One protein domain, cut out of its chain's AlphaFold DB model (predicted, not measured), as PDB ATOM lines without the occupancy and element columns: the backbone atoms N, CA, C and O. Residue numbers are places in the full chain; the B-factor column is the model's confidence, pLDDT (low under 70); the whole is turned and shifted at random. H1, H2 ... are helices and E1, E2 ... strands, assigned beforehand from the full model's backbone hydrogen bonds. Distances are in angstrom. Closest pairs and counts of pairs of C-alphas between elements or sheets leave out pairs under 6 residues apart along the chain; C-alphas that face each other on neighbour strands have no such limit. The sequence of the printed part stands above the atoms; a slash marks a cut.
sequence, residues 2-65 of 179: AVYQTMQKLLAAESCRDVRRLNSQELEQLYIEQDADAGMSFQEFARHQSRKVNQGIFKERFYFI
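What this domain is: This is residues 2 to 65 of the 179 residues of an uncharacterized protein of Acidobacteria bacterium (UniProt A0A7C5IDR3). A small hairpin of two strands, E1 and E2, lies between a lone helix, H1, at one end of an elongated domain and a pair of crossed helices, H2 and H3, toward the other end. The long link from H1 to H2 runs past the hairpin, where residues 19 to 20 pair with E1, and the loop from H2 to H3 makes the far end beyond the two helices. The printed part has 64 residues with three named helices and two named strands, in the order H1, H2, H3, E1, E2; the sheet has the order E1 - E2 and is antiparallel, and the class is mixed, helices and strands. The whole is only just compact, close to loose, with a radius of gyration of the C-alphas of 12.4 A, and the C-alphas span 37 by 22 by 19 A.

How they stand to each other: E1, residues 55 to 58, and E2, residues 61 to 64, are a hairpin of antiparallel neighbours, with 149 degrees between their directions. The C-alphas of Gln 55 and Phe 64 face each other at 4.5 A. N 58 and O 61 are within hydrogen-bond range at 2.8 A, and so are N 63 and O 56 at 2.9 A. Outside the named strands, residues 19 to 20 pair with residues 57 to 58 of E1, antiparallel. H2, residues 24 to 33, and H3, residues 42 to 50, touch. Their closest C-alphas are those of Leu 27 and Ala 46, 6.2 A apart, and their lines stand about perpendicular at 74 degrees. H2 is apart from E1 and E2, and H3 is apart from E2. H1, residues 2 to 12, is apart from H2, H3, E1 and E2. In H1, H2 and H3 every O i to N i+4 pair is within hydrogen-bond range.

Where its parts are: E1 measures 9.5 A from first to last C-alpha and E2 10.0 A, from C-alpha 61 to C-alpha 64 at (-33.240, 43.167, -36.136). H1 begins at C-alpha 2, (-38.666, 28.500, -31.656), and is 15.4 A long. H2 is 14.1 A long and begins at C-alpha 24, (-30.768, 44.893, -53.118). H3 is 11.7 A long.

The domain as a whole: The two C-alphas farthest apart, those of Ser 15 and Ala 38, are 38.8 A from each other. The printed part, residues 2 to 65, has no cut. The link from H1 to H2, 11 residues, is long; that from H2 to H3, 8 residues, is short; those from H3 to E1 and from E1 to E2 are tight. The mean pLDDT of the printed part is 86.1, and residues 35 to 39 are under 70.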
ATOM      1  N   ALA A   2     -37.364  28.421 -30.967       84.88
ATOM      2  CA  ALA A   2     -38.666  28.500 -31.656       84.88
ATOM      3  C   ALA A   2     -38.866  29.763 -32.524       84.88
ATOM      4  O   ALA A   2     -39.379  29.672 -33.640       84.88
ATOM      5  N   VAL A   3     -38.413  30.934 -32.053       87.62
ATOM      6  CA  VAL A   3     -38.497  32.195 -32.815       87.62
ATOM      7  C   VAL A   3     -37.674  32.119 -34.099       87.62
ATOM      8  O   VAL A   3     -38.181  32.455 -35.162       87.62
ATOM      9  N   TYR A   4     -36.438  31.616 -34.027       90.69
ATOM     10  CA  TYR A   4     -35.564  31.468 -35.192       90.69
ATOM     11  C   TYR A   4     -36.212  30.597 -36.278       90.69
ATOM     12  O   TYR A   4     -36.342  31.022 -37.423       90.69
ATOM     13  N   GLN A   5     -36.715  29.418 -35.900       91.06
ATOM     14  CA  GLN A   5     -37.399  28.507 -36.824       91.06
ATOM     15  C   GLN A   5     -38.688  29.110 -37.394       91.06
ATOM     16  O   GLN A   5     -39.022  28.891 -38.557       91.06
ATOM     17  N   THR A   6     -39.421  29.879 -36.588       91.94
ATOM     18  CA  THR A   6     -40.628  30.583 -37.040       91.94
ATOM     19  C   THR A   6     -40.271  31.646 -38.072       91.94
ATOM     20  O   THR A   6     -40.860  31.670 -39.148       91.94
ATOM     21  N   MET A   7     -39.254  32.465 -37.802       92.06
ATOM     22  CA  MET A   7     -38.770  33.479 -38.739       92.06
ATOM     23  C   MET A   7     -38.251  32.853 -40.036       92.06
ATOM     24  O   MET A   7     -38.559  33.356 -41.111       92.06
ATOM     25  N   GLN A   8     -37.537  31.725 -39.967       91.00
ATOM     26  CA  GLN A   8     -37.132  30.968 -41.158       91.00
ATOM     27  C   GLN A   8     -38.333  30.556 -42.012       91.00
ATOM     28  O   GLN A   8     -38.316  30.762 -43.222       91.00
ATOM     29  N   LYS A   9     -39.377  30.000 -41.384       91.19
ATOM     30  CA  LYS A   9     -40.606  29.595 -42.080       91.19
ATOM     31  C   LYS A   9     -41.323  30.792 -42.699       91.19
ATOM     32  O   LYS A   9     -41.725  30.707 -43.851       91.19
ATOM     33  N   LEU A  10     -41.446  31.904 -41.971       91.75
ATOM     34  CA  LEU A  10     -42.094  33.121 -42.468       91.75
ATOM     35  C   LEU A  10     -41.335  33.727 -43.655       91.75
ATOM     36  O   LEU A  10     -41.953  34.045 -44.661       91.75
ATOM     37  N   LEU A  11     -40.004  33.814 -43.572       90.19
ATOM     38  CA  LEU A  11     -39.155  34.345 -44.647       90.19
ATOM     39  C   LEU A  11     -39.070  33.430 -45.878       90.19
ATOM     40  O   LEU A  11     -38.633  33.886 -46.934       90.19
ATOM     41  N   ALA A  12     -39.413  32.148 -45.737       87.19
ATOM     42  CA  ALA A  12     -39.480  31.189 -46.840       87.19
ATOM     43  C   ALA A  12     -40.891  31.070 -47.445       87.19
ATOM     44  O   ALA A  12     -41.033  30.593 -48.566       87.19
ATOM     45  N   ALA A  13     -41.932  31.468 -46.710       84.62
ATOM     46  CA  ALA A  13     -43.313  31.340 -47.145       84.62
ATOM     47  C   ALA A  13     -43.720  32.506 -48.053       84.62
ATOM     48  O   ALA A  13     -43.893  33.632 -47.592       84.62
ATOM     49  N   GLU A  14     -43.996  32.219 -49.326       70.88
ATOM     50  CA  GLU A  14     -44.506  33.209 -50.291       70.88
ATOM     51  C   GLU A  14     -45.856  33.826 -49.871       70.88
ATOM     52  O   GLU A  14     -46.222  34.919 -50.301       70.88
ATOM     53  N   SER A  15     -46.605  33.144 -48.997       73.81
ATOM     54  CA  SER A  15     -47.894  33.607 -48.481       73.81
ATOM     55  C   SER A  15     -47.785  34.686 -47.397       73.81
ATOM     56  O   SER A  15     -48.781  35.351 -47.109       73.81
ATOM     57  N   CYS A  16     -46.617  34.875 -46.769       74.88
ATOM     58  CA  CYS A  16     -46.429  35.899 -45.742       74.88
ATOM     59  C   CYS A  16     -45.991  37.219 -46.390       74.88
ATOM     60  O   CYS A  16     -44.818  37.426 -46.676       74.88
ATOM     61  N   ARG A  17     -46.939  38.134 -46.621       78.69
ATOM     62  CA  ARG A  17     -46.637  39.453 -47.217       78.69
ATOM     63  C   ARG A  17     -46.053  40.457 -46.226       78.69
ATOM     64  O   ARG A  17     -45.415  41.420 -46.636       78.69
ATOM     65  N   ASP A  18     -46.283  40.233 -44.935       90.25
ATOM     66  CA  ASP A  18     -45.908  41.184 -43.892       90.25
ATOM     67  C   ASP A  18     -44.427  41.102 -43.515       90.25
ATOM     68  O   ASP A  18     -43.895  42.105 -43.054       90.25
ATOM     69  N   VAL A  19     -43.767  39.949 -43.695       92.56
ATOM     70  CA  VAL A  19     -42.352  39.723 -43.352       92.56
ATOM     71  C   VAL A  19     -41.580  39.365 -44.616       92.56
ATOM     72  O   VAL A  19     -41.921  38.399 -45.292       92.56
ATOM     73  N   ARG A  20     -40.505  40.094 -44.920       92.38
ATOM     74  CA  ARG A  20     -39.647  39.793 -46.073       92.38
ATOM     75  C   ARG A  20     -38.171  40.046 -45.798       92.38
ATOM     76  O   ARG A  20     -37.804  40.816 -44.909       92.38
ATOM     77  N   ARG A  21     -37.322  39.424 -46.619       92.56
ATOM     78  CA  ARG A  21     -35.888  39.734 -46.678       92.56
ATOM     79  C   ARG A  21     -35.662  41.142 -47.233       92.56
ATOM     80  O   ARG A  21     -36.532  41.718 -47.896       92.56
ATOM     81  N   LEU A  22     -34.472  41.667 -46.955       92.50
ATOM     82  CA  LEU A  22     -33.998  42.908 -47.552       92.50
ATOM     83  C   LEU A  22     -33.819  42.717 -49.060       92.50
ATOM     84  O   LEU A  22     -33.304  41.686 -49.500       92.50
ATOM     85  N   ASN A  23     -34.246  43.704 -49.838       91.94
ATOM     86  CA  ASN A  23     -33.953  43.770 -51.265       91.94
ATOM     87  C   ASN A  23     -32.544  44.351 -51.509       91.94
ATOM     88  O   ASN A  23     -31.852  44.752 -50.574       91.94
ATOM     89  N   SER A  24     -32.111  44.410 -52.769       91.62
ATOM     90  CA  SER A  24     -30.768  44.893 -53.118       91.62
ATOM     91  C   SER A  24     -30.496  46.341 -52.689       91.62
ATOM     92  O   SER A  24     -29.395  46.618 -52.232       91.62
ATOM     93  N   GLN A  25     -31.483  47.239 -52.793       92.12
ATOM     94  CA  GLN A  25     -31.335  48.648 -52.399       92.12
ATOM     95  C   GLN A  25     -31.209  48.791 -50.878       92.12
ATOM     96  O   GLN A  25     -30.362  49.521 -50.382       92.12
ATOM     97  N   GLU A  26     -32.013  48.039 -50.125       92.94
ATOM     98  CA  GLU A  26     -31.948  48.007 -48.661       92.94
ATOM     99  C   GLU A  26     -30.639  47.376 -48.165       92.94
ATOM    100  O   GLU A  26     -30.086  47.806 -47.157       92.94
ATOM    101  N   LEU A  27     -30.117  46.371 -48.876       91.94
ATOM    102  CA  LEU A  27     -28.800  45.797 -48.599       91.94
ATOM    103  C   LEU A  27     -27.670  46.786 -48.885       91.94
ATOM    104  O   LEU A  27     -26.699  46.813 -48.134       91.94
ATOM    105  N   GLU A  28     -27.776  47.578 -49.950       90.56
ATOM    106  CA  GLU A  28     -26.803  48.619 -50.291       90.56
ATOM    107  C   GLU A  28     -26.810  49.742 -49.251       90.56
ATOM    108  O   GLU A  28     -25.753  50.137 -48.759       90.56
ATOM    109  N   GLN A  29     -27.994  50.180 -48.818       89.56
ATOM    110  CA  GLN A  29     -28.121  51.130 -47.719       89.56
ATOM    111  C   GLN A  29     -27.516  50.567 -46.425       89.56
ATOM    112  O   GLN A  29     -26.711  51.239 -45.785       89.56
ATOM    113  N   LEU A  30     -27.828  49.315 -46.075       88.62
ATOM    114  CA  LEU A  30     -27.259  48.659 -44.896       88.62
ATOM    115  C   LEU A  30     -25.730  48.533 -44.986       88.62
ATOM    116  O   LEU A  30     -25.047  48.642 -43.972       88.62
ATOM    117  N   TYR A  31     -25.189  48.293 -46.181       87.19
ATOM    118  CA  TYR A  31     -23.749  48.226 -46.426       87.19
ATOM    119  C   TYR A  31     -23.066  49.576 -46.152       87.19
ATOM    120  O   TYR A  31     -22.031  49.612 -45.490       87.19
ATOM    121  N   ILE A  32     -23.680  50.680 -46.590       84.38
ATOM    122  CA  ILE A  32     -23.194  52.043 -46.330       84.38
ATOM    123  C   ILE A  32     -23.311  52.389 -44.837       84.38
ATOM    124  O   ILE A  32     -22.364  52.896 -44.243       84.38
ATOM    125  N   GLU A  33     -24.453  52.092 -44.210       81.25
ATOM    126  CA  GLU A  33     -24.716  52.397 -42.795       81.25
ATOM    127  C   GLU A  33     -23.820  51.622 -41.830       81.25
ATOM    128  O   GLU A  33     -23.452  52.135 -40.773       81.25
ATOM    129  N   GLN A  34     -23.465  50.382 -42.172       74.81
ATOM    130  CA  GLN A  34     -22.563  49.573 -41.354       74.81
ATOM    131  C   GLN A  34     -21.096  50.002 -41.477       74.81
ATOM    132  O   GLN A  34     -20.253  49.319 -40.888       74.81
ATOM    133  N   ASP A  35     -20.817  51.100 -42.204       63.38
ATOM    134  CA  ASP A  35     -19.476  51.586 -42.549       63.38
ATOM    135  C   ASP A  35     -18.603  50.399 -42.947       63.38
ATOM    136  O   ASP A  35     -17.585  50.113 -42.316       63.38
ATOM    137  N   ALA A  36     -19.147  49.580 -43.862       55.38
ATOM    138  CA  ALA A  36     -18.698  48.214 -44.048       55.38
ATOM    139  C   ALA A  36     -17.195  48.193 -44.333       55.38
ATOM    140  O   ALA A  36     -16.739  48.606 -45.398       55.38
ATOM    141  N   ASP A  37     -16.487  47.726 -43.301       53.72
ATOM    142  CA  ASP A  37     -15.070  47.430 -43.164       53.72
ATOM    143  C   ASP A  37     -14.278  47.546 -44.462       53.72
ATOM    144  O   ASP A  37     -14.554  46.846 -45.439       53.72
ATOM    145  N   ALA A  38     -13.214  48.348 -44.426       51.56
ATOM    146  CA  ALA A  38     -12.181  48.381 -45.452       51.56
ATOM    147  C   ALA A  38     -11.700  46.950 -45.793       51.56
ATOM    148  O   ALA A  38     -10.792  46.421 -45.152       51.56
ATOM    149  N   GLY A  39     -12.323  46.299 -46.785       64.19
ATOM    150  CA  GLY A  39     -11.913  44.981 -47.268       64.19
ATOM    151  C   GLY A  39     -12.987  43.929 -47.573       64.19
ATOM    152  O   GLY A  39     -12.570  42.823 -47.910       64.19
ATOM    153  N   MET A  40     -14.298  44.199 -47.480       78.44
ATOM    154  CA  MET A  40     -15.345  43.285 -47.992       78.44
ATOM    155  C   MET A  40     -16.095  43.919 -49.165       78.44
ATOM    156  O   MET A  40     -16.517  45.064 -49.076       78.44
ATOM    157  N   SER A  41     -16.293  43.183 -50.259       85.25
ATOM    158  CA  SER A  41     -17.095  43.685 -51.383       85.25
ATOM    159  C   SER A  41     -18.596  43.702 -51.056       85.25
ATOM    160  O   SER A  41     -19.088  42.871 -50.289       85.25
ATOM    161  N   PHE A  42     -19.368  44.582 -51.709       86.62
ATOM    162  CA  PHE A  42     -20.834  44.571 -51.590       86.62
ATOM    163  C   PHE A  42     -21.438  43.205 -51.951       86.62
ATOM    164  O   PHE A  42     -22.384  42.756 -51.310       86.62
ATOM    165  N   GLN A  43     -20.879  42.507 -52.944       87.44
ATOM    166  CA  GLN A  43     -21.358  41.181 -53.343       87.44
ATOM    167  C   GLN A  43     -21.197  40.154 -52.217       87.44
ATOM    168  O   GLN A  43     -22.127  39.402 -51.923       87.44
ATOM    169  N   GLU A  44     -20.041  40.141 -51.553       84.88
ATOM    170  CA  GLU A  44     -19.814  39.285 -50.388       84.88
ATOM    171  C   GLU A  44     -20.743  39.666 -49.240       84.88
ATOM    172  O   GLU A  44     -21.386  38.788 -48.657       84.88
ATOM    173  N   PHE A  45     -20.872  40.963 -48.959       87.88
ATOM    174  CA  PHE A  45     -21.777  41.466 -47.936       87.88
ATOM    175  C   PHE A  45     -23.221  41.025 -48.194       87.88
ATOM    176  O   PHE A  45     -23.831  40.388 -47.337       87.88
ATOM    177  N   ALA A  46     -23.758  41.283 -49.386       89.75
ATOM    178  CA  ALA A  46     -25.115  40.917 -49.775       89.75
ATOM    179  C   ALA A  46     -25.340  39.402 -49.680       89.75
ATOM    180  O   ALA A  46     -26.372  38.948 -49.178       89.75
ATOM    181  N   ARG A  47     -24.349  38.591 -50.067       87.62
ATOM    182  CA  ARG A  47     -24.397  37.132 -49.899       87.62
ATOM    183  C   ARG A  47     -24.479  36.731 -48.425       87.62
ATOM    184  O   ARG A  47     -25.272  35.860 -48.072       87.62
ATOM    185  N   HIS A  48     -23.702  37.371 -47.554       87.31
ATOM    186  CA  HIS A  48     -23.728  37.105 -46.116       87.31
ATOM    187  C   HIS A  48     -25.023  37.574 -45.450       87.31
ATOM    188  O   HIS A  48     -25.571  36.849 -44.625       87.31
ATOM    189  N   GLN A  49     -25.531  38.752 -45.804       89.00
ATOM    190  CA  GLN A  49     -26.756  39.294 -45.217       89.00
ATOM    191  C   GLN A  49     -28.013  38.582 -45.725       89.00
ATOM    192  O   GLN A  49     -28.946  38.369 -44.954       89.00
ATOM    193  N   SER A  50     -28.043  38.162 -46.994       87.38
ATOM    194  CA  SER A  50     -29.226  37.529 -47.595       87.38
ATOM    195  C   SER A  50     -29.592  36.191 -46.952       87.38
ATOM    196  O   SER A  50     -30.765  35.823 -46.970       87.38
ATOM    197  N   ARG A  51     -28.627  35.490 -46.338       87.06
ATOM    198  CA  ARG A  51     -28.868  34.236 -45.606       87.06
ATOM    199  C   ARG A  51     -29.357  34.420 -44.171       87.06
ATOM    200  O   ARG A  51     -29.867  33.456 -43.605       87.06
ATOM    201  N   LYS A  52     -29.235  35.616 -43.594       90.62
ATOM    202  CA  LYS A  52     -29.578  35.842 -42.188       90.62
ATOM    203  C   LYS A  52     -31.077  35.814 -41.963       90.62
ATOM    204  O   LYS A  52     -31.863  36.235 -42.812       90.62
ATOM    205  N   VAL A  53     -31.476  35.299 -40.814       90.62
ATOM    206  CA  VAL A  53     -32.885  35.244 -40.393       90.62
ATOM    207  C   VAL A  53     -33.201  36.397 -39.447       90.62
ATOM    208  O   VAL A  53     -34.337  36.862 -39.348       90.62
ATOM    209  N   ASN A  54     -32.170  36.871 -38.756       90.88
ATOM    210  CA  ASN A  54     -32.263  37.836 -37.682       90.88
ATOM    211  C   ASN A  54     -32.547  39.278 -38.130       90.88
ATOM    212  O   ASN A  54     -32.672  40.142 -37.273       90.88
ATOM    213  N   GLN A  55     -32.669  39.550 -39.429       92.00
ATOM    214  CA  GLN A  55     -32.969  40.879 -39.960       92.00
ATOM    215  C   GLN A  55     -33.874  40.809 -41.191       92.00
ATOM    216  O   GLN A  55     -33.880  39.807 -41.909       92.00
ATOM    217  N   GLY A  56     -34.620  41.881 -41.443       93.25
ATOM    218  CA  GLY A  56     -35.537  41.976 -42.576       93.25
ATOM    219  C   GLY A  56     -36.501  43.148 -42.436       93.25
ATOM    220  O   GLY A  56     -36.269  44.063 -41.648       93.25
ATOM    221  N   ILE A  57     -37.595  43.105 -43.195       94.06
ATOM    222  CA  ILE A  57     -38.672  44.095 -43.149       94.06
ATOM    223  C   ILE A  57     -39.942  43.438 -42.617       94.06
ATOM    224  O   ILE A  57     -40.363  42.404 -43.133       94.06
ATOM    225  N   PHE A  58     -40.566  44.062 -41.618       94.06
ATOM    226  CA  PHE A  58     -41.917  43.754 -41.164       94.06
ATOM    227  C   PHE A  58     -42.814  44.972 -41.377       94.06
ATOM    228  O   PHE A  58     -42.563  46.013 -40.773       94.06
ATOM    229  N   LYS A  59     -43.840  44.864 -42.231       92.88
ATOM    230  CA  LYS A  59     -44.764  45.971 -42.563       92.88
ATOM    231  C   LYS A  59     -44.030  47.299 -42.805       92.88
ATOM    232  O   LYS A  59     -44.260  48.281 -42.106       92.88
ATOM    233  N   GLU A  60     -43.094  47.279 -43.758       90.75
ATOM    234  CA  GLU A  60     -42.267  48.430 -44.180       90.75
ATOM    235  C   GLU A  60     -41.258  48.943 -43.138       90.75
ATOM    236  O   GLU A  60     -40.572  49.933 -43.375       90.75
ATOM    237  N   ARG A  61     -41.107  48.263 -41.997       92.75
ATOM    238  CA  ARG A  61     -40.136  48.629 -40.962       92.75
ATOM    239  C   ARG A  61     -39.001  47.626 -40.892       92.75
ATOM    240  O   ARG A  61     -39.241  46.422 -40.813       92.75
ATOM    241  N   PHE A  62     -37.770  48.128 -40.867       93.06
ATOM    242  CA  PHE A  62     -36.601  47.299 -40.609       93.06
ATOM    243  C   PHE A  62     -36.681  46.683 -39.211       93.06
ATOM    244  O   PHE A  62     -36.966  47.377 -38.232       93.06
ATOM    245  N   TYR A  63     -36.412  45.385 -39.119       93.50
ATOM    246  CA  TYR A  63     -36.248  44.694 -37.851       93.50
ATOM    247  C   TYR A  63     -34.861  44.069 -37.755       93.50
ATOM    248  O   TYR A  63     -34.278  43.619 -38.742       93.50
ATOM    249  N   PHE A  64     -34.381  43.976 -36.520       91.50
ATOM    250  CA  PHE A  64     -33.240  43.167 -36.136       91.50
ATOM    251  C   PHE A  64     -33.575  42.434 -34.835       91.50
ATOM    252  O   PHE A  64     -34.067  43.040 -33.884       91.50
ATOM    253  N   ILE A  65     -33.310  41.133 -34.784       92.62
ATOM    254  CA  ILE A  65     -33.571  40.267 -33.636       92.62
ATOM    255  C   ILE A  65     -32.230  39.765 -33.116       92.62
ATOM    256  O   ILE A  65     -31.463  39.131 -33.836       92.62
TER     257      ILE A  65